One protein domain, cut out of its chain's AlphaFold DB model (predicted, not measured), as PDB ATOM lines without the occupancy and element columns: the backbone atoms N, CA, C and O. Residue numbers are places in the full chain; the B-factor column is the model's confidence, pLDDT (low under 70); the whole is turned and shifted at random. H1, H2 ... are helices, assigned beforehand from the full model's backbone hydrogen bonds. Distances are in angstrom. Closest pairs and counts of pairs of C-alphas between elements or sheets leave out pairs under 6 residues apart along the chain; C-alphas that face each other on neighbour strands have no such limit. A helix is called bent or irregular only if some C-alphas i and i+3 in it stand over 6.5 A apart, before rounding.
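This is residues 2 to 53, 63 to 115 and 124 to 173 of the 179 residues of an uncharacterized protein of Ricinus communis (UniProt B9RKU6). The model is a long, thin rod: two very long helices, H1 and H2, run side by side in opposite ways along nearly its whole length, and a third line, made of the short H3 and then H4 end to end with a break at residues 138 to 141, runs along H2. H2 is in the middle, with H1 on it along much of its length, while H3 and H4 pack on it more loosely, each over a part of H2. The printed part has 155 residues with four named helices, in the order H1, H2, H3, H4, and no named strand, and its class is all helix. It is extended, with a radius of gyration of the C-alphas of 24.0 A, and its C-alphas span 80 by 26 by 17 A.

H1, residues 2 to 52, touches H2, residues 63 to 115, with 45 pairs of C-alphas within 8 A. Their closest C-alphas, those of Leu 29 and Trp 87, are 5.8 A apart. The two run opposite ways at a shallow tilt of 19 degrees, and their centres are 7.4 A apart. H2 is the hub, touching the three other helices. H3, residues 124 to 137, only just touches H2, with 3 pairs of C-alphas within 8 A, and of H2 residues 99 to 107 alone take part. The closest C-alphas of H2 and H3 are those of Val 99 and Leu 137, 7.3 A apart. H2 and H3 run opposite ways at a shallow tilt of 5 degrees. H4, residues 142 to 172, touches H2 with 12 pairs of C-alphas within 8 A, and of H2 residues 66 to 88 alone take part. The closest C-alphas of H2 and H4 are those of Phe 66 and Leu 167, 6.4 A apart. H2 and H4 run opposite ways at a shallow tilt of 16 degrees. H1, H2 and H4 form an up and down bundle, in which each helix runs against the one before it in the chain. H1 and H4 are near each other, with 13 pairs of C-alphas within 10 A but no pair within 8 A. H1 and H3 are apart, and so are H3 and H4, with no pair of C-alphas within 8 A. In H1, H2 and H4 every pair of O i and N i+4 is within hydrogen-bond range, and in H3 9 of 10 pairs are.

H1 has 51 residues and measures 75.5 A from C-alpha 2 at (175.346, 200.110, 189.781) to C-alpha 52 at (110.971, 161.842, 199.324). H2, the longest helix with 53 residues, measures 77.6 A from Trp 63 to Gln 115, whose C-alpha is at (177.846, 200.498, 199.656). H3 has 14 residues, Gln 124 to Leu 137, and measures 20.2 A. H4 has 31 residues, Met 142 to Ser 172, measures 45.0 A, and ends with C-alpha 172 at (116.107, 151.058, 201.494). No helix is bent.

The two C-alphas farthest apart, those of Gln 115 and Ile 173, are 80.4 A apart. The printed part has two cuts. Residues 54 to 62 are not printed, and C-alphas 53 and 63 are 16.3 A apart across that cut, which lies between H1 and H2. Residues 116 to 123 are not printed either, and C-alphas 115 and 124 are 15.1 A apart across that cut, between H2 and H3. The link from H3 to H4, 4 residues, is tight. The mean pLDDT of the printed part is 76.9, and 31 printed residues are under 70, among them residues 124 to 127, 135 to 149 and 169 to 173.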
ATOM      1  N   ASP A   2     176.683 199.486 189.911       62.09
ATOM      2  CA  ASP A   2     175.346 200.110 189.781       62.09
ATOM      3  C   ASP A   2     174.378 199.344 188.851       62.09
ATOM      4  O   ASP A   2     173.181 199.241 189.120       62.09
ATOM      5  N   SER A   3     174.902 198.721 187.789       75.12
ATOM      6  CA  SER A   3     174.114 197.905 186.853       75.12
ATOM      7  C   SER A   3     173.483 196.670 187.509       75.12
ATOM      8  O   SER A   3     172.339 196.339 187.214       75.12
ATOM      9  N   THR A   4     174.186 196.024 188.444       76.69
ATOM     10  CA  THR A   4     173.737 194.792 189.116       76.69
ATOM     11  C   THR A   4     172.549 195.044 190.049       76.69
ATOM     12  O   THR A   4     171.632 194.231 190.129       76.69
ATOM     13  N   VAL A   5     172.527 196.191 190.737       79.06
ATOM     14  CA  VAL A   5     171.415 196.571 191.626       79.06
ATOM     15  C   VAL A   5     170.166 196.935 190.818       79.06
ATOM     16  O   VAL A   5     169.051 196.581 191.209       79.06
ATOM     17  N   ALA A   6     170.341 197.613 189.679       83.00
ATOM     18  CA  ALA A   6     169.245 197.942 188.773       83.00
ATOM     19  C   ALA A   6     168.600 196.682 188.166       83.00
ATOM     20  O   ALA A   6     167.373 196.569 188.161       83.00
ATOM     21  N   GLU A   7     169.414 195.714 187.737       85.12
ATOM     22  CA  GLU A   7     168.959 194.427 187.198       85.12
ATOM     23  C   GLU A   7     168.189 193.604 188.248       85.12
ATOM     24  O   GLU A   7     167.085 193.120 187.983       85.12
ATOM     25  N   LEU A   8     168.693 193.538 189.489       82.00
ATOM     26  CA  LEU A   8     167.986 192.883 190.595       82.00
ATOM     27  C   LEU A   8     166.623 193.533 190.868       82.00
ATOM     28  O   LEU A   8     165.626 192.836 191.057       82.00
ATOM     29  N   LYS A   9     166.551 194.866 190.861       84.38
ATOM     30  CA  LYS A   9     165.303 195.596 191.119       84.38
ATOM     31  C   LYS A   9     164.248 195.342 190.038       84.38
ATOM     32  O   LYS A   9     163.063 195.236 190.366       84.38
ATOM     33  N   ASP A  10     164.664 195.221 188.780       88.62
ATOM     34  CA  ASP A  10     163.757 194.889 187.680       88.62
ATOM     35  C   ASP A  10     163.254 193.439 187.781       88.62
ATOM     36  O   ASP A  10     162.050 193.191 187.678       88.62
ATOM     37  N   SER A  11     164.134 192.493 188.134       84.75
ATOM     38  CA  SER A  11     163.752 191.090 188.362       84.75
ATOM     39  C   SER A  11     162.722 190.926 189.493       84.75
ATOM     40  O   SER A  11     161.728 190.215 189.327       84.75
ATOM     41  N   VAL A  12     162.879 191.657 190.606       85.81
ATOM     42  CA  VAL A  12     161.920 191.677 191.726       85.81
ATOM     43  C   VAL A  12     160.565 192.222 191.275       85.81
ATOM     44  O   VAL A  12     159.519 191.664 191.611       85.81
ATOM     45  N   LYS A  13     160.557 193.293 190.473       88.88
ATOM     46  CA  LYS A  13     159.321 193.871 189.929       88.88
ATOM     47  C   LYS A  13     158.599 192.885 189.004       88.88
ATOM     48  O   LYS A  13     157.375 192.756 189.087       88.88
ATOM     49  N   ALA A  14     159.341 192.174 188.154       88.69
ATOM     50  CA  ALA A  14     158.791 191.137 187.290       88.69
ATOM     51  C   ALA A  14     158.186 189.985 188.110       88.69
ATOM     52  O   ALA A  14     157.028 189.623 187.882       88.69
ATOM     53  N   MET A  15     158.910 189.475 189.111       84.06
ATOM     54  CA  MET A  15     158.425 188.430 190.022       84.06
ATOM     55  C   MET A  15     157.156 188.837 190.763       84.06
ATOM     56  O   MET A  15     156.185 188.081 190.745       84.06
ATOM     57  N   ARG A  16     157.092 190.056 191.307       85.81
ATOM     58  CA  ARG A  16     155.880 190.562 191.964       85.81
ATOM     59  C   ARG A  16     154.669 190.531 191.033       85.81
ATOM     60  O   ARG A  16     153.591 190.086 191.420       85.81
ATOM     61  N   SER A  17     154.850 190.937 189.775       89.19
ATOM     62  CA  SER A  17     153.768 190.906 188.783       89.19
ATOM     63  C   SER A  17     153.289 189.481 188.459       89.19
ATOM     64  O   SER A  17     152.108 189.261 188.174       89.19
ATOM     65  N   ILE A  18     154.193 188.495 188.506       88.38
ATOM     66  CA  ILE A  18     153.871 187.072 188.340       88.38
ATOM     67  C   ILE A  18     153.138 186.559 189.583       88.38
ATOM     68  O   ILE A  18     152.102 185.904 189.439       88.38
ATOM     69  N   ASN A  19     153.610 186.918 190.778       83.81
ATOM     70  CA  ASN A  19     152.999 186.572 192.060       83.81
ATOM     71  C   ASN A  19     151.564 187.091 192.158       83.81
ATOM     72  O   ASN A  19     150.663 186.313 192.455       83.81
ATOM     73  N   GLU A  20     151.301 188.349 191.805       89.00
ATOM     74  CA  GLU A  20     149.937 188.897 191.781       89.00
ATOM     75  C   GLU A  20     149.004 188.109 190.843       89.00
ATOM     76  O   GLU A  20     147.835 187.855 191.158       89.00
ATOM     77  N   LYS A  21     149.500 187.687 189.670       89.31
ATOM     78  CA  LYS A  21     148.727 186.850 188.736       89.31
ATOM     79  C   LYS A  21     148.472 185.458 189.312       89.31
ATOM     80  O   LYS A  21     147.379 184.916 189.128       89.31
ATOM     81  N   GLN A  22     149.460 184.866 189.976       81.94
ATOM     82  CA  GLN A  22     149.333 183.563 190.617       81.94
ATOM     83  C   GLN A  22     148.379 183.612 191.816       81.94
ATOM     84  O   GLN A  22     147.524 182.736 191.911       81.94
ATOM     85  N   GLU A  23     148.421 184.652 192.650       85.56
ATOM     86  CA  GLU A  23     147.491 184.848 193.770       85.56
ATOM     87  C   GLU A  23     146.039 184.885 193.272       85.56
ATOM     88  O   GLU A  23     145.178 184.152 193.766       85.56
ATOM     89  N   LYS A  24     145.772 185.663 192.213       89.50
ATOM     90  CA  LYS A  24     144.448 185.711 191.574       89.50
ATOM     91  C   LYS A  24     144.005 184.333 191.077       89.50
ATOM     92  O   LYS A  24     142.842 183.971 191.250       89.50
ATOM     93  N   ARG A  25     144.914 183.543 190.490       83.94
ATOM     94  CA  ARG A  25     144.624 182.164 190.049       83.94
ATOM     95  C   ARG A  25     144.347 181.228 191.222       83.94
ATOM     96  O   ARG A  25     143.421 180.427 191.125       83.94
ATOM     97  N   VAL A  26     145.110 181.327 192.309       80.06
ATOM     98  CA  VAL A  26     144.900 180.538 193.533       80.06
ATOM     99  C   VAL A  26     143.524 180.840 194.111       80.06
ATOM    100  O   VAL A  26     142.739 179.911 194.298       80.06
ATOM    101  N   ARG A  27     143.190 182.124 194.289       84.81
ATOM    102  CA  ARG A  27     141.887 182.559 194.804       84.81
ATOM    103  C   ARG A  27     140.740 182.118 193.893       84.81
ATOM    104  O   ARG A  27     139.728 181.619 194.370       84.81
ATOM    105  N   TYR A  28     140.905 182.241 192.576       86.62
ATOM    106  CA  TYR A  28     139.922 181.754 191.605       86.62
ATOM    107  C   TYR A  28     139.686 180.240 191.725       86.62
ATOM    108  O   TYR A  28     138.539 179.796 191.746       86.62
ATOM    109  N   LEU A  29     140.755 179.444 191.808       77.25
ATOM    110  CA  LEU A  29     140.658 177.986 191.913       77.25
ATOM    111  C   LEU A  29     140.057 177.542 193.254       77.25
ATOM    112  O   LEU A  29     139.291 176.581 193.276       77.25
ATOM    113  N   GLU A  30     140.356 178.255 194.339       78.69
ATOM    114  CA  GLU A  30     139.753 178.044 195.657       78.69
ATOM    115  C   GLU A  30     138.246 178.313 195.626       78.69
ATOM    116  O   GLU A  30     137.455 177.416 195.916       78.69
ATOM    117  N   THR A  31     137.828 179.491 195.150       86.06
ATOM    118  CA  THR A  31     136.406 179.829 194.990       86.06
ATOM    119  C   THR A  31     135.686 178.819 194.104       86.06
ATOM    120  O   THR A  31     134.595 178.362 194.442       86.06
ATOM    121  N   ARG A  32     136.299 178.424 192.981       83.44
ATOM    122  CA  ARG A  32     135.729 177.434 192.062       83.44
ATOM    123  C   ARG A  32     135.556 176.069 192.729       83.44
ATOM    124  O   ARG A  32     134.531 175.429 192.513       83.44
ATOM    125  N   SER A  33     136.526 175.626 193.529       73.31
ATOM    126  CA  SER A  33     136.454 174.366 194.282       73.31
ATOM    127  C   SER A  33     135.320 174.391 195.313       73.31
ATOM    128  O   SER A  33     134.523 173.454 195.360       73.31
ATOM    129  N   THR A  34     135.184 175.491 196.057       79.56
ATOM    130  CA  THR A  34     134.095 175.693 197.025       79.56
ATOM    131  C   THR A  34     132.729 175.719 196.343       79.56
ATOM    132  O   THR A  34     131.808 175.034 196.782       79.56
ATOM    133  N   GLN A  35     132.593 176.449 195.233       84.00
ATOM    134  CA  GLN A  35     131.348 176.499 194.462       84.00
ATOM    135  C   GLN A  35     130.954 175.125 193.928       84.00
ATOM    136  O   GLN A  35     129.808 174.719 194.088       84.00
ATOM    137  N   LEU A  36     131.905 174.389 193.342       81.62
ATOM    138  CA  LEU A  36     131.691 173.011 192.906       81.62
ATOM    139  C   LEU A  36     131.120 172.172 194.058       81.62
ATOM    140  O   LEU A  36     130.125 171.477 193.859       81.62
ATOM    141  N   ALA A  37     131.735 172.226 195.245       79.69
ATOM    142  CA  ALA A  37     131.306 171.433 196.399       79.69
ATOM    143  C   ALA A  37     129.882 171.792 196.851       79.69
ATOM    144  O   ALA A  37     129.064 170.901 197.075       79.69
ATOM    145  N   ILE A  38     129.564 173.089 196.909       85.19
ATOM    146  CA  ILE A  38     128.216 173.575 197.232       85.19
ATOM    147  C   ILE A  38     127.200 173.062 196.205       85.19
ATOM    148  O   ILE A  38     126.172 172.508 196.594       85.19
ATOM    149  N   PHE A  39     127.485 173.186 194.904       86.38
ATOM    150  CA  PHE A  39     126.585 172.698 193.857       86.38
ATOM    151  C   PHE A  39     126.346 171.193 193.963       86.38
ATOM    152  O   PHE A  39     125.204 170.759 193.850       86.38
ATOM    153  N   TYR A  40     127.385 170.398 194.224       83.38
ATOM    154  CA  TYR A  40     127.242 168.953 194.405       83.38
ATOM    155  C   TYR A  40     126.309 168.601 195.569       83.38
ATOM    156  O   TYR A  40     125.403 167.787 195.393       83.38
ATOM    157  N   ILE A  41     126.477 169.254 196.723       83.44
ATOM    158  CA  ILE A  41     125.606 169.050 197.888       83.44
ATOM    159  C   ILE A  41     124.155 169.408 197.540       83.44
ATOM    160  O   ILE A  41     123.249 168.617 197.798       83.44
ATOM    161  N   LEU A  42     123.926 170.561 196.901       87.94
ATOM    162  CA  LEU A  42     122.584 171.000 196.506       87.94
ATOM    163  C   LEU A  42     121.928 170.042 195.502       87.94
ATOM    164  O   LEU A  42     120.748 169.730 195.647       87.94
ATOM    165  N   PHE A  43     122.679 169.537 194.519       84.00
ATOM    166  CA  PHE A  43     122.175 168.552 193.558       84.00
ATOM    167  C   PHE A  43     121.779 167.238 194.236       84.00
ATOM    168  O   PHE A  43     120.716 166.697 193.935       84.00
ATOM    169  N   GLN A  44     122.588 166.735 195.171       79.38
ATOM    170  CA  GLN A  44     122.264 165.512 195.912       79.38
ATOM    171  C   GLN A  44     121.023 165.697 196.797       79.38
ATOM    172  O   GLN A  44     120.134 164.846 196.796       79.38
ATOM    173  N   VAL A  45     120.902 166.839 197.485       83.75
ATOM    174  CA  VAL A  45     119.701 167.185 198.265       83.75
ATOM    175  C   VAL A  45     118.464 167.288 197.370       83.75
ATOM    176  O   VAL A  45     117.409 166.774 197.733       83.75
ATOM    177  N   ALA A  46     118.576 167.898 196.188       85.44
ATOM    178  CA  ALA A  46     117.469 167.986 195.240       85.44
ATOM    179  C   ALA A  46     116.996 166.596 194.786       85.44
ATOM    180  O   ALA A  46     115.796 166.329 194.813       85.44
ATOM    181  N   ILE A  47     117.927 165.693 194.454       81.50
ATOM    182  CA  ILE A  47     117.611 164.300 194.099       81.50
ATOM    183  C   ILE A  47     116.884 163.603 195.261       81.50
ATOM    184  O   ILE A  47     115.846 162.982 195.041       81.50
ATOM    185  N   LEU A  48     117.366 163.750 196.499       77.19
ATOM    186  CA  LEU A  48     116.713 163.180 197.685       77.19
ATOM    187  C   LEU A  48     115.290 163.714 197.894       77.19
ATOM    188  O   LEU A  48     114.366 162.936 198.139       77.19
ATOM    189  N   LEU A  49     115.090 165.029 197.775       82.00
ATOM    190  CA  LEU A  49     113.777 165.661 197.923       82.00
ATOM    191  C   LEU A  49     112.800 165.233 196.819       82.00
ATOM    192  O   LEU A  49     111.611 165.067 197.093       82.00
ATOM    193  N   SER A  50     113.287 165.016 195.594       77.00
ATOM    194  CA  SER A  50     112.482 164.481 194.490       77.00
ATOM    195  C   SER A  50     111.977 163.062 194.759       77.00
ATOM    196  O   SER A  50     110.883 162.729 194.316       77.00
ATOM    197  N   ILE A  51     112.734 162.249 195.502       71.62
ATOM    198  CA  ILE A  51     112.364 160.865 195.851       71.62
ATOM    199  C   ILE A  51     111.518 160.814 197.135       71.62
ATOM    200  O   ILE A  51     110.715 159.907 197.316       71.62
ATOM    201  N   SER A  52     111.667 161.800 198.026       70.00
ATOM    202  CA  SER A  52     110.971 161.842 199.324       70.00
ATOM    203  C   SER A  52     109.469 162.132 199.213       70.00
ATOM    204  O   SER A  52     108.737 161.967 200.189       70.00
ATOM    205  N   LYS A  53     108.986 162.580 198.048       66.75
ATOM    206  CA  LYS A  53     107.552 162.787 197.813       66.75
ATOM    207  C   LYS A  53     106.894 161.447 197.458       66.75
ATOM    208  O   LYS A  53     107.307 160.849 196.462       66.75
ATOM    209  N   TRP A  63     115.834 153.086 189.353       68.50
ATOM    210  CA  TRP A  63     117.254 153.152 188.980       68.50
ATOM    211  C   TRP A  63     117.678 154.503 188.385       68.50
ATOM    212  O   TRP A  63     118.875 154.790 188.318       68.50
ATOM    213  N   ILE A  64     116.728 155.351 187.980       73.19
ATOM    214  CA  ILE A  64     117.008 156.669 187.395       73.19
ATOM    215  C   ILE A  64     117.683 157.617 188.403       73.19
ATOM    216  O   ILE A  64     118.781 158.088 188.099       73.19
ATOM    217  N   PRO A  65     117.134 157.877 189.608       74.19
ATOM    218  CA  PRO A  65     117.809 158.730 190.592       74.19
ATOM    219  C   PRO A  65     119.156 158.157 191.055       74.19
ATOM    220  O   PRO A  65     120.087 158.914 191.323       74.19
ATOM    221  N   PHE A  66     119.282 156.825 191.098       71.69
ATOM    222  CA  PHE A  66     120.534 156.129 191.401       71.69
ATOM    223  C   PHE A  66     121.608 156.432 190.349       71.69
ATOM    224  O   PHE A  66     122.701 156.892 190.679       71.69
ATOM    225  N   SER A  67     121.270 156.228 189.075       78.25
ATOM    226  CA  SER A  67     122.182 156.456 187.952       78.25
ATOM    227  C   SER A  67     122.551 157.933 187.843       78.25
ATOM    228  O   SER A  67     123.715 158.265 187.629       78.25
ATOM    229  N   LEU A  68     121.583 158.825 188.067       78.75
ATOM    230  CA  LEU A  68     121.791 160.269 188.061       78.75
ATOM    231  C   LEU A  68     122.728 160.724 189.194       78.75
ATOM    232  O   LEU A  68     123.667 161.474 188.936       78.75
ATOM    233  N   SER A  69     122.527 160.241 190.426       80.88
ATOM    234  CA  SER A  69     123.390 160.564 191.574       80.88
ATOM    235  C   SER A  69     124.825 160.069 191.366       80.88
ATOM    236  O   SER A  69     125.777 160.817 191.607       80.88
ATOM    237  N   LEU A  70     124.988 158.846 190.848       78.12
ATOM    238  CA  LEU A  70     126.297 158.270 190.545       78.12
ATOM    239  C   LEU A  70     127.034 159.080 189.467       78.12
ATOM    240  O   LEU A  70     128.218 159.379 189.614       78.12
ATOM    241  N   LEU A  71     126.331 159.477 188.404       82.06
ATOM    242  CA  LEU A  71     126.906 160.237 187.294       82.06
ATOM    243  C   LEU A  71     127.341 161.640 187.749       82.06
ATOM    244  O   LEU A  71     128.455 162.072 187.447       82.06
ATOM    245  N   VAL A  72     126.520 162.314 188.563       82.19
ATOM    246  CA  VAL A  72     126.872 163.599 189.192       82.19
ATOM    247  C   VAL A  72     128.088 163.452 190.112       82.19
ATOM    248  O   VAL A  72     128.987 164.292 190.067       82.19
ATOM    249  N   ALA A  73     128.169 162.379 190.904       80.50
ATOM    250  CA  ALA A  73     129.315 162.113 191.773       80.50
ATOM    251  C   ALA A  73     130.614 161.888 190.988       80.50
ATOM    252  O   ALA A  73     131.654 162.430 191.366       80.50
ATOM    253  N   VAL A  74     130.565 161.156 189.872       79.19
ATOM    254  CA  VAL A  74     131.736 160.938 189.006       79.19
ATOM    255  C   VAL A  74     132.207 162.256 188.386       79.19
ATOM    256  O   VAL A  74     133.391 162.586 188.482       79.19
ATOM    257  N   ILE A  75     131.294 163.046 187.808       82.56
ATOM    258  CA  ILE A  75     131.625 164.362 187.232       82.56
ATOM    259  C   ILE A  75     132.236 165.272 188.297       82.56
ATOM    260  O   ILE A  75     133.254 165.931 188.052       82.56
ATOM    261  N   PHE A  76     131.645 165.289 189.491       82.19
ATOM    262  CA  PHE A  76     132.153 166.064 190.610       82.19
ATOM    263  C   PHE A  76     133.565 165.625 191.009       82.19
ATOM    264  O   PHE A  76     134.466 166.457 191.079       82.19
ATOM    265  N   CYS A  77     133.802 164.326 191.199       76.00
ATOM    266  CA  CYS A  77     135.115 163.807 191.580       76.00
ATOM    267  C   CYS A  77     136.199 164.178 190.561       76.00
ATOM    268  O   CYS A  77     137.281 164.622 190.952       76.00
ATOM    269  N   LEU A  78     135.914 164.050 189.260       80.56
ATOM    270  CA  LEU A  78     136.860 164.399 188.196       80.56
ATOM    271  C   LEU A  78     137.173 165.903 188.178       80.56
ATOM    272  O   LEU A  78     138.339 166.307 188.139       80.56
ATOM    273  N   THR A  79     136.138 166.743 188.238       80.44
ATOM    274  CA  THR A  79     136.290 168.206 188.195       80.44
ATOM    275  C   THR A  79     136.944 168.760 189.456       80.44
ATOM    276  O   THR A  79     137.830 169.616 189.359       80.44
ATOM    277  N   PHE A  80     136.577 168.242 190.626       79.31
ATOM    278  CA  PHE A  80     137.172 168.600 191.906       79.31
ATOM    279  C   PHE A  80     138.643 168.184 191.957       79.31
ATOM    280  O   PHE A  80     139.502 169.032 192.183       79.31
ATOM    281  N   SER A  81     138.968 166.929 191.632       75.69
ATOM    282  CA  SER A  81     140.354 166.436 191.651       75.69
ATOM    283  C   SER A  81     141.258 167.227 190.704       75.69
ATOM    284  O   SER A  81     142.357 167.631 191.087       75.69
ATOM    285  N   SER A  82     140.787 167.522 189.485       81.75
ATOM    286  CA  SER A  82     141.523 168.362 188.529       81.75
ATOM    287  C   SER A  82     141.748 169.779 189.066       81.75
ATOM    288  O   SER A  82     142.857 170.312 188.986       81.75
ATOM    289  N   THR A  83     140.711 170.385 189.652       77.94
ATOM    290  CA  THR A  83     140.772 171.749 190.199       77.94
ATOM    291  C   THR A  83     141.725 171.826 191.384       77.94
ATOM    292  O   THR A  83     142.588 172.703 191.405       77.94
ATOM    293  N   VAL A  84     141.641 170.887 192.330       76.00
ATOM    294  CA  VAL A  84     142.498 170.898 193.522       76.00
ATOM    295  C   VAL A  84     143.942 170.546 193.176       76.00
ATOM    296  O   VAL A  84     144.853 171.156 193.724       76.00
ATOM    297  N   THR A  85     144.186 169.655 192.212       77.56
ATOM    298  CA  THR A  85     145.552 169.377 191.734       77.56
ATOM    299  C   THR A  85     146.183 170.627 191.113       77.56
ATOM    300  O   THR A  85     147.318 170.982 191.440       77.56
ATOM    301  N   LYS A  86     145.434 171.355 190.273       79.62
ATOM    302  CA  LYS A  86     145.887 172.631 189.692       79.62
ATOM    303  C   LYS A  86     146.100 173.701 190.757       79.62
ATOM    304  O   LYS A  86     147.102 174.412 190.705       79.62
ATOM    305  N   TRP A  87     145.191 173.807 191.726       77.88
ATOM    306  CA  TRP A  87     145.323 174.724 192.857       77.88
ATOM    307  C   TRP A  87     146.568 174.403 193.676       77.88
ATOM    308  O   TRP A  87     147.359 175.295 193.951       77.88
ATOM    309  N   ALA A  88     146.790 173.127 193.991       76.38
ATOM    310  CA  ALA A  88     147.919 172.672 194.781       76.38
ATOM    311  C   ALA A  88     149.253 173.004 194.111       76.38
ATOM    312  O   ALA A  88     150.131 173.547 194.783       76.38
ATOM    313  N   GLY A  89     149.376 172.725 192.809       77.00
ATOM    314  CA  GLY A  89     150.566 173.069 192.031       77.00
ATOM    315  C   GLY A  89     150.771 174.580 191.915       77.00
ATOM    316  O   GLY A  89     151.864 175.072 192.173       77.00
ATOM    317  N   THR A  90     149.708 175.333 191.612       76.88
ATOM    318  CA  THR A  90     149.785 176.801 191.477       76.88
ATOM    319  C   THR A  90     150.151 177.462 192.802       76.88
ATOM    320  O   THR A  90     150.984 178.357 192.832       76.88
ATOM    321  N   LYS A  91     149.557 177.004 193.907       76.38
ATOM    322  CA  LYS A  91     149.818 177.529 195.245       76.38
ATOM    323  C   LYS A  91     151.228 177.192 195.722       76.38
ATOM    324  O   LYS A  91     151.838 178.019 196.378       76.38
ATOM    325  N   PHE A  92     151.753 176.015 195.382       80.06
ATOM    326  CA  PHE A  92     153.149 175.676 195.667       80.06
ATOM    327  C   PHE A  92     154.116 176.599 194.911       80.06
ATOM    328  O   PHE A  92     154.982 177.203 195.532       80.06
ATOM    329  N   ALA A  93     153.912 176.774 193.600       76.62
ATOM    330  CA  ALA A  93     154.726 177.689 192.799       76.62
ATOM    331  C   ALA A  93     154.641 179.140 193.312       76.62
ATOM    332  O   ALA A  93     155.644 179.837 193.362       76.62
ATOM    333  N   TYR A  94     153.452 179.574 193.736       75.69
ATOM    334  CA  TYR A  94     153.249 180.893 194.335       75.69
ATOM    335  C   TYR A  94     153.978 181.061 195.674       75.69
ATOM    336  O   TYR A  94     154.672 182.053 195.868       75.69
ATOM    337  N   GLU A  95     153.845 180.099 196.594       80.06
ATOM    338  CA  GLU A  95     154.529 180.137 197.895       80.06
ATOM    339  C   GLU A  95     156.054 180.174 197.715       80.06
ATOM    340  O   GLU A  95     156.727 180.941 198.399       80.06
ATOM    341  N   GLN A  96     156.590 179.410 196.759       79.81
ATOM    342  CA  GLN A  96     158.015 179.425 196.431       79.81
ATOM    343  C   GLN A  96     158.468 180.791 195.895       79.81
ATOM    344  O   GLN A  96     159.441 181.354 196.391       79.81
ATOM    345  N   ASN A  97     157.728 181.360 194.943       82.56
ATOM    346  CA  ASN A  97     158.064 182.659 194.366       82.56
ATOM    347  C   ASN A  97     157.960 183.812 195.385       82.56
ATOM    348  O   ASN A  97     158.708 184.782 195.300       82.56
ATOM    349  N   LEU A  98     157.026 183.744 196.341       82.12
ATOM    350  CA  LEU A  98     156.892 184.744 197.408       82.12
ATOM    351  C   LEU A  98     158.122 184.742 198.327       82.12
ATOM    352  O   LEU A  98     158.640 185.784 198.730       82.12
ATOM    353  N   VAL A  99     158.585 183.539 198.650       81.81
ATOM    354  CA  VAL A  99     159.767 183.309 199.469       81.81
ATOM    355  C   VAL A  99     161.027 183.804 198.741       81.81
ATOM    356  O   VAL A  99     161.815 184.548 199.328       81.81
ATOM    357  N   GLU A 100     161.169 183.513 197.448       82.62
ATOM    358  CA  GLU A 100     162.267 184.016 196.610       82.62
ATOM    359  C   GLU A 100     162.276 185.552 196.495       82.62
ATOM    360  O   GLU A 100     163.330 186.178 196.631       82.62
ATOM    361  N   GLU A 101     161.105 186.186 196.351       79.94
ATOM    362  CA  GLU A 101     160.976 187.651 196.348       79.94
ATOM    363  C   GLU A 101     161.520 188.265 197.650       79.94
ATOM    364  O   GLU A 101     162.287 189.232 197.613       79.94
ATOM    365  N   SER A 102     161.170 187.686 198.805       81.19
ATOM    366  CA  SER A 102     161.629 188.177 200.112       81.19
ATOM    367  C   SER A 102     163.150 188.086 200.278       81.19
ATOM    368  O   SER A 102     163.786 188.993 200.820       81.19
ATOM    369  N   PHE A 103     163.748 187.027 199.736       83.56
ATOM    370  CA  PHE A 103     165.185 186.809 199.770       83.56
ATOM    371  C   PHE A 103     165.945 187.777 198.858       83.56
ATOM    372  O   PHE A 103     166.972 188.332 199.252       83.56
ATOM    373  N   LEU A 104     165.419 188.051 197.663       82.31
ATOM    374  CA  LEU A 104     166.002 189.049 196.766       82.31
ATOM    375  C   LEU A 104     165.927 190.459 197.347       82.31
ATOM    376  O   LEU A 104     166.895 191.211 197.240       82.31
ATOM    377  N   PHE A 105     164.823 190.810 198.009       83.75
ATOM    378  CA  PHE A 105     164.710 192.095 198.696       83.75
ATOM    379  C   PHE A 105     165.790 192.250 199.774       83.75
ATOM    380  O   PHE A 105     166.481 193.269 199.811       83.75
ATOM    381  N   TYR A 106     166.010 191.207 200.577       82.38
ATOM    382  CA  TYR A 106     167.087 191.173 201.565       82.38
ATOM    383  C   TYR A 106     168.478 191.363 200.930       82.38
ATOM    384  O   TYR A 106     169.248 192.206 201.399       82.38
ATOM    385  N   LYS A 107     168.780 190.665 199.821       82.25
ATOM    386  CA  LYS A 107     170.043 190.835 199.069       82.25
ATOM    387  C   LYS A 107     170.250 192.282 198.606       82.25
ATOM    388  O   LYS A 107     171.349 192.814 198.752       82.25
ATOM    389  N   ILE A 108     169.206 192.932 198.084       82.75
ATOM    390  CA  ILE A 108     169.266 194.337 197.639       82.75
ATOM    391  C   ILE A 108     169.543 195.269 198.822       82.75
ATOM    392  O   ILE A 108     170.422 196.125 198.727       82.75
ATOM    393  N   THR A 109     168.829 195.102 199.939       82.50
ATOM    394  CA  THR A 109     169.020 195.932 201.139       82.50
ATOM    395  C   THR A 109     170.429 195.783 201.709       82.50
ATOM    396  O   THR A 109     171.055 196.780 202.067       82.50
ATOM    397  N   LEU A 110     170.962 194.559 201.738       80.94
ATOM    398  CA  LEU A 110     172.324 194.293 202.192       80.94
ATOM    399  C   LEU A 110     173.366 194.940 201.270       80.94
ATOM    400  O   LEU A 110     174.282 195.604 201.749       80.94
ATOM    401  N   ALA A 111     173.203 194.805 199.950       78.44
ATOM    402  CA  ALA A 111     174.093 195.424 198.970       78.44
ATOM    403  C   ALA A 111     174.087 196.959 199.078       78.44
ATOM    404  O   ALA A 111     175.143 197.583 199.022       78.44
ATOM    405  N   GLN A 112     172.919 197.572 199.294       80.06
ATOM    406  CA  GLN A 112     172.804 199.016 199.523       80.06
ATOM    407  C   GLN A 112     173.479 199.455 200.825       80.06
ATOM    408  O   GLN A 112     174.179 200.463 200.842       80.06
ATOM    409  N   HIS A 113     173.305 198.695 201.906       75.38
ATOM    410  CA  HIS A 113     173.930 199.008 203.188       75.38
ATOM    411  C   HIS A 113     175.459 198.843 203.140       75.38
ATOM    412  O   HIS A 113     176.185 199.624 203.755       75.38
ATOM    413  N   ASN A 114     175.967 197.852 202.406       69.81
ATOM    414  CA  ASN A 114     177.403 197.642 202.227       69.81
ATOM    415  C   ASN A 114     178.064 198.767 201.413       69.81
ATOM    416  O   ASN A 114     179.172 199.169 201.742       69.81
ATOM    417  N   GLN A 115     177.364 199.341 200.430       66.62
ATOM    418  CA  GLN A 115     177.846 200.498 199.656       66.62
ATOM    419  C   GLN A 115     178.001 201.781 200.499       66.62
ATOM    420  O   GLN A 115     178.699 202.704 200.095       66.62
ATOM    421  N   GLN A 124     183.087 188.640 204.173       58.53
ATOM    422  CA  GLN A 124     183.127 187.195 204.413       58.53
ATOM    423  C   GLN A 124     182.065 186.724 205.420       58.53
ATOM    424  O   GLN A 124     181.594 185.593 205.353       58.53
ATOM    425  N   GLN A 125     181.638 187.592 206.340       64.38
ATOM    426  CA  GLN A 125     180.565 187.272 207.285       64.38
ATOM    427  C   GLN A 125     179.186 187.389 206.619       64.38
ATOM    428  O   GLN A 125     178.339 186.517 206.804       64.38
ATOM    429  N   ASN A 126     178.981 188.411 205.781       66.75
ATOM    430  CA  ASN A 126     177.730 188.607 205.044       66.75
ATOM    431  C   ASN A 126     177.466 187.504 204.008       66.75
ATOM    432  O   ASN A 126     176.313 187.120 203.812       66.75
ATOM    433  N   SER A 127     178.511 186.982 203.363       67.75
ATOM    434  CA  SER A 127     178.388 185.889 202.387       67.75
ATOM    435  C   SER A 127     177.959 184.574 203.042       67.75
ATOM    436  O   SER A 127     177.049 183.922 202.534       67.75
ATOM    437  N   ASN A 128     178.516 184.236 204.208       71.94
ATOM    438  CA  ASN A 128     178.109 183.047 204.964       71.94
ATOM    439  C   ASN A 128     176.647 183.132 205.435       71.94
ATOM    440  O   ASN A 128     175.891 182.190 205.224       71.94
ATOM    441  N   ILE A 129     176.215 184.276 205.985       71.88
ATOM    442  CA  ILE A 129     174.822 184.481 206.438       71.88
ATOM    443  C   ILE A 129     173.838 184.355 205.269       71.88
ATOM    444  O   ILE A 129     172.791 183.722 205.390       71.88
ATOM    445  N   LEU A 130     174.179 184.938 204.119       70.62
ATOM    446  CA  LEU A 130     173.354 184.898 202.915       70.62
ATOM    447  C   LEU A 130     173.236 183.465 202.366       70.62
ATOM    448  O   LEU A 130     172.149 183.061 201.956       70.62
ATOM    449  N   GLN A 131     174.319 182.685 202.410       72.69
ATOM    450  CA  GLN A 131     174.343 181.291 201.964       72.69
ATOM    451  C   GLN A 131     173.571 180.359 202.914       72.69
ATOM    452  O   GLN A 131     172.836 179.482 202.458       72.69
ATOM    453  N   GLU A 132     173.670 180.579 204.229       73.62
ATOM    454  CA  GLU A 132     172.909 179.840 205.246       73.62
ATOM    455  C   GLU A 132     171.403 180.121 205.127       73.62
ATOM    456  O   GLU A 132     170.572 179.210 205.197       73.62
ATOM    457  N   GLN A 133     171.047 181.379 204.856       72.56
ATOM    458  CA  GLN A 133     169.669 181.795 204.626       72.56
ATOM    459  C   GLN A 133     169.121 181.224 203.309       72.56
ATOM    460  O   GLN A 133     167.984 180.767 203.288       72.56
ATOM    461  N   GLU A 134     169.924 181.154 202.240       71.12
ATOM    462  CA  GLU A 134     169.546 180.489 200.982       71.12
ATOM    463  C   GLU A 134     169.240 178.999 201.209       71.12
ATOM    464  O   GLU A 134     168.219 178.490 200.747       71.12
ATOM    465  N   GLN A 135     170.067 178.303 201.995       68.50
ATOM    466  CA  GLN A 135     169.873 176.884 202.309       68.50
ATOM    467  C   GLN A 135     168.640 176.607 203.177       68.50
ATOM    468  O   GLN A 135     167.948 175.610 202.956       68.50
ATOM    469  N   GLN A 136     168.350 177.461 204.162       66.50
ATOM    470  CA  GLN A 136     167.150 177.313 204.993       66.50
ATOM    471  C   GLN A 136     165.867 177.595 204.205       66.50
ATOM    472  O   GLN A 136     164.851 176.932 204.413       66.50
ATOM    473  N   LEU A 137     165.927 178.556 203.288       65.12
ATOM    474  CA  LEU A 137     164.784 179.065 202.545       65.12
ATOM    475  C   LEU A 137     164.418 178.179 201.339       65.12
ATOM    476  O   LEU A 137     163.242 178.054 201.000       65.12
ATOM    477  N   LEU A 138     165.406 177.515 200.726       63.22
ATOM    478  CA  LEU A 138     165.212 176.640 199.565       63.22
ATOM    479  C   LEU A 138     164.809 175.205 199.932       63.22
ATOM    480  O   LEU A 138     164.576 174.389 199.039       63.22
ATOM    481  N   LYS A 139     164.732 174.855 201.223       59.53
ATOM    482  CA  LYS A 139     164.386 173.496 201.643       59.53
ATOM    483  C   LYS A 139     162.901 173.238 201.340       59.53
ATOM    484  O   LYS A 139     162.038 173.836 201.981       59.53
ATOM    485  N   PRO A 140     162.564 172.357 200.380       56.72
ATOM    486  CA  PRO A 140     161.172 172.104 200.055       56.72
ATOM    487  C   PRO A 140     160.496 171.422 201.249       56.72
ATOM    488  O   PRO A 140     160.904 170.334 201.667       56.72
ATOM    489  N   ASP A 141     159.445 172.047 201.785       65.62
ATOM    490  CA  ASP A 141     158.582 171.487 202.832       65.62
ATOM    491  C   ASP A 141     157.783 170.292 202.269       65.62
ATOM    492  O   ASP A 141     156.591 170.370 201.951       65.62
ATOM    493  N   MET A 142     158.451 169.145 202.137       57.81
ATOM    494  CA  MET A 142     157.886 167.874 201.655       57.81
ATOM    495  C   MET A 142     156.633 167.463 202.449       57.81
ATOM    496  O   MET A 142     155.692 166.891 201.897       57.81
ATOM    497  N   LEU A 143     156.582 167.830 203.733       62.03
ATOM    498  CA  LEU A 143     155.449 167.607 204.633       62.03
ATOM    499  C   LEU A 143     154.180 168.359 204.200       62.03
ATOM    500  O   LEU A 143     153.096 167.773 204.189       62.03
ATOM    501  N   LYS A 144     154.295 169.623 203.767       66.44
ATOM    502  CA  LYS A 144     153.150 170.399 203.252       66.44
ATOM    503  C   LYS A 144     152.617 169.821 201.948       66.44
ATOM    504  O   LYS A 144     151.402 169.775 201.745       66.44
ATOM    505  N   VAL A 145     153.509 169.356 201.073       64.00
ATOM    506  CA  VAL A 145     153.131 168.706 199.808       64.00
ATOM    507  C   VAL A 145     152.369 167.406 200.084       64.00
ATOM    508  O   VAL A 145     151.338 167.151 199.455       64.00
ATOM    509  N   TYR A 146     152.825 166.619 201.062       65.31
ATOM    510  CA  TYR A 146     152.180 165.367 201.452       65.31
ATOM    511  C   TYR A 146     150.810 165.588 202.106       65.31
ATOM    512  O   TYR A 146     149.830 164.989 201.664       65.31
ATOM    513  N   MET A 147     150.697 166.505 203.076       68.12
ATOM    514  CA  MET A 147     149.408 166.856 203.696       68.12
ATOM    515  C   MET A 147     148.379 167.326 202.665       68.12
ATOM    516  O   MET A 147     147.209 166.955 202.732       68.12
ATOM    517  N   ARG A 148     148.811 168.110 201.671       68.12
ATOM    518  CA  ARG A 148     147.929 168.619 200.615       68.12
ATOM    519  C   ARG A 148     147.413 167.498 199.709       68.12
ATOM    520  O   ARG A 148     146.242 167.513 199.341       68.12
ATOM    521  N   ARG A 149     148.248 166.501 199.388       68.00
ATOM    522  CA  ARG A 149     147.813 165.292 198.665       68.00
ATOM    523  C   ARG A 149     146.883 164.433 199.516       68.00
ATOM    524  O   ARG A 149     145.835 164.026 199.025       68.00
ATOM    525  N   ALA A 150     147.219 164.214 200.784       72.69
ATOM    526  CA  ALA A 150     146.381 163.466 201.715       72.69
ATOM    527  C   ALA A 150     144.983 164.093 201.845       72.69
ATOM    528  O   ALA A 150     143.992 163.377 201.756       72.69
ATOM    529  N   TYR A 151     144.884 165.423 201.939       72.94
ATOM    530  CA  TYR A 151     143.601 166.133 201.982       72.94
ATOM    531  C   TYR A 151     142.737 165.887 200.737       72.94
ATOM    532  O   TYR A 151     141.533 165.668 200.862       72.94
ATOM    533  N   ILE A 152     143.334 165.863 199.538       71.62
ATOM    534  CA  ILE A 152     142.619 165.540 198.292       71.62
ATOM    535  C   ILE A 152     142.054 164.119 198.356       71.62
ATOM    536  O   ILE A 152     140.870 163.924 198.086       71.62
ATOM    537  N   TYR A 153     142.882 163.145 198.743       75.12
ATOM    538  CA  TYR A 153     142.464 161.745 198.835       75.12
ATOM    539  C   TYR A 153     141.387 161.529 199.897       75.12
ATOM    540  O   TYR A 153     140.399 160.855 199.624       75.12
ATOM    541  N   VAL A 154     141.535 162.141 201.073       76.88
ATOM    542  CA  VAL A 154     140.547 162.068 202.156       76.88
ATOM    543  C   VAL A 154     139.231 162.707 201.724       76.88
ATOM    544  O   VAL A 154     138.180 162.103 201.902       76.88
ATOM    545  N   THR A 155     139.271 163.884 201.098       71.44
ATOM    546  CA  THR A 155     138.055 164.567 200.631       71.44
ATOM    547  C   THR A 155     137.340 163.734 199.568       71.44
ATOM    548  O   THR A 155     136.139 163.500 199.679       71.44
ATOM    549  N   ALA A 156     138.070 163.211 198.577       73.62
ATOM    550  CA  ALA A 156     137.510 162.317 197.564       73.62
ATOM    551  C   ALA A 156     136.914 161.044 198.188       73.62
ATOM    552  O   ALA A 156     135.806 160.649 197.836       73.62
ATOM    553  N   PHE A 157     137.607 160.438 199.154       79.06
ATOM    554  CA  PHE A 157     137.130 159.256 199.869       79.06
ATOM    555  C   PHE A 157     135.834 159.527 200.642       79.06
ATOM    556  O   PHE A 157     134.878 158.764 200.517       79.06
ATOM    557  N   VAL A 158     135.760 160.636 201.385       78.50
ATOM    558  CA  VAL A 158     134.555 161.042 202.129       78.50
ATOM    559  C   VAL A 158     133.365 161.244 201.188       78.50
ATOM    560  O   VAL A 158     132.253 160.834 201.507       78.50
ATOM    561  N   LEU A 159     133.584 161.816 200.005       70.69
ATOM    562  CA  LEU A 159     132.527 162.036 199.013       70.69
ATOM    563  C   LEU A 159     132.051 160.739 198.350       70.69
ATOM    564  O   LEU A 159     130.854 160.572 198.101       70.69
ATOM    565  N   ILE A 160     132.965 159.803 198.097       76.38
ATOM    566  CA  ILE A 160     132.622 158.455 197.625       76.38
ATOM    567  C   ILE A 160     131.805 157.725 198.697       76.38
ATOM    568  O   ILE A 160     130.759 157.158 198.385       76.38
ATOM    569  N   ALA A 161     132.230 157.794 199.962       80.19
ATOM    570  CA  ALA A 161     131.505 157.207 201.086       80.19
ATOM    571  C   ALA A 161     130.104 157.823 201.243       80.19
ATOM    572  O   ALA A 161     129.123 157.092 201.365       80.19
ATOM    573  N   TYR A 162     129.989 159.151 201.154       72.69
ATOM    574  CA  TYR A 162     128.709 159.863 201.165       72.69
ATOM    575  C   TYR A 162     127.794 159.406 200.024       72.69
ATOM    576  O   TYR A 162     126.628 159.095 200.258       72.69
ATOM    577  N   THR A 163     128.331 159.276 198.808       73.50
ATOM    578  CA  THR A 163     127.583 158.729 197.668       73.50
ATOM    579  C   THR A 163     127.084 157.319 197.989       73.50
ATOM    580  O   THR A 163     125.910 157.033 197.786       73.50
ATOM    581  N   GLY A 164     127.922 156.460 198.578       76.75
ATOM    582  CA  GLY A 164     127.524 155.126 199.041       76.75
ATOM    583  C   GLY A 164     126.342 155.143 200.018       76.75
ATOM    584  O   GLY A 164     125.391 154.382 199.838       76.75
ATOM    585  N   VAL A 165     126.354 156.053 200.996       77.19
ATOM    586  CA  VAL A 165     125.253 156.227 201.960       77.19
ATOM    587  C   VAL A 165     123.960 156.653 201.260       77.19
ATOM    588  O   VAL A 165     122.904 156.079 201.529       77.19
ATOM    589  N   ILE A 166     124.027 157.604 200.322       69.38
ATOM    590  CA  ILE A 166     122.862 158.028 199.529       69.38
ATOM    591  C   ILE A 166     122.318 156.870 198.683       69.38
ATOM    592  O   ILE A 166     121.110 156.640 198.656       69.38
ATOM    593  N   LEU A 167     123.193 156.092 198.040       68.00
ATOM    594  CA  LEU A 167     122.795 154.926 197.246       68.00
ATOM    595  C   LEU A 167     122.115 153.857 198.118       68.00
ATOM    596  O   LEU A 167     121.117 153.265 197.702       68.00
ATOM    597  N   GLN A 168     122.608 153.637 199.339       71.50
ATOM    598  CA  GLN A 168     122.007 152.707 200.295       71.50
ATOM    599  C   GLN A 168     120.645 153.200 200.799       71.50
ATOM    600  O   GLN A 168     119.691 152.418 200.837       71.50
ATOM    601  N   ALA A 169     120.514 154.494 201.104       67.12
ATOM    602  CA  ALA A 169     119.241 155.103 201.482       67.12
ATOM    603  C   ALA A 169     118.202 154.953 200.358       67.12
ATOM    604  O   ALA A 169     117.115 154.426 200.596       67.12
ATOM    605  N   CYS A 170     118.574 155.276 199.115       64.62
ATOM    606  CA  CYS A 170     117.731 155.102 197.930       64.62
ATOM    607  C   CYS A 170     117.323 153.639 197.682       64.62
ATOM    608  O   CYS A 170     116.243 153.390 197.143       64.62
ATOM    609  N   ARG A 171     118.139 152.654 198.084       66.75
ATOM    610  CA  ARG A 171     117.800 151.219 198.020       66.75
ATOM    611  C   ARG A 171     116.883 150.761 199.163       66.75
ATOM    612  O   ARG A 171     116.142 149.803 198.981       66.75
ATOM    613  N   SER A 172     116.897 151.440 200.309       64.38
ATOM    614  CA  SER A 172     116.107 151.058 201.494       64.38
ATOM    615  C   SER A 172     114.643 151.518 201.474       64.38
ATOM    616  O   SER A 172     113.834 150.977 202.217       64.38
ATOM    617  N   ILE A 173     114.284 152.486 200.620       65.56
ATOM    618  CA  ILE A 173     112.911 153.015 200.536       65.56
ATOM    619  C   ILE A 173     111.954 151.896 200.064       65.56
ATOM    620  O   ILE A 173     112.175 151.334 198.995       65.56
TER     621      ILE A 173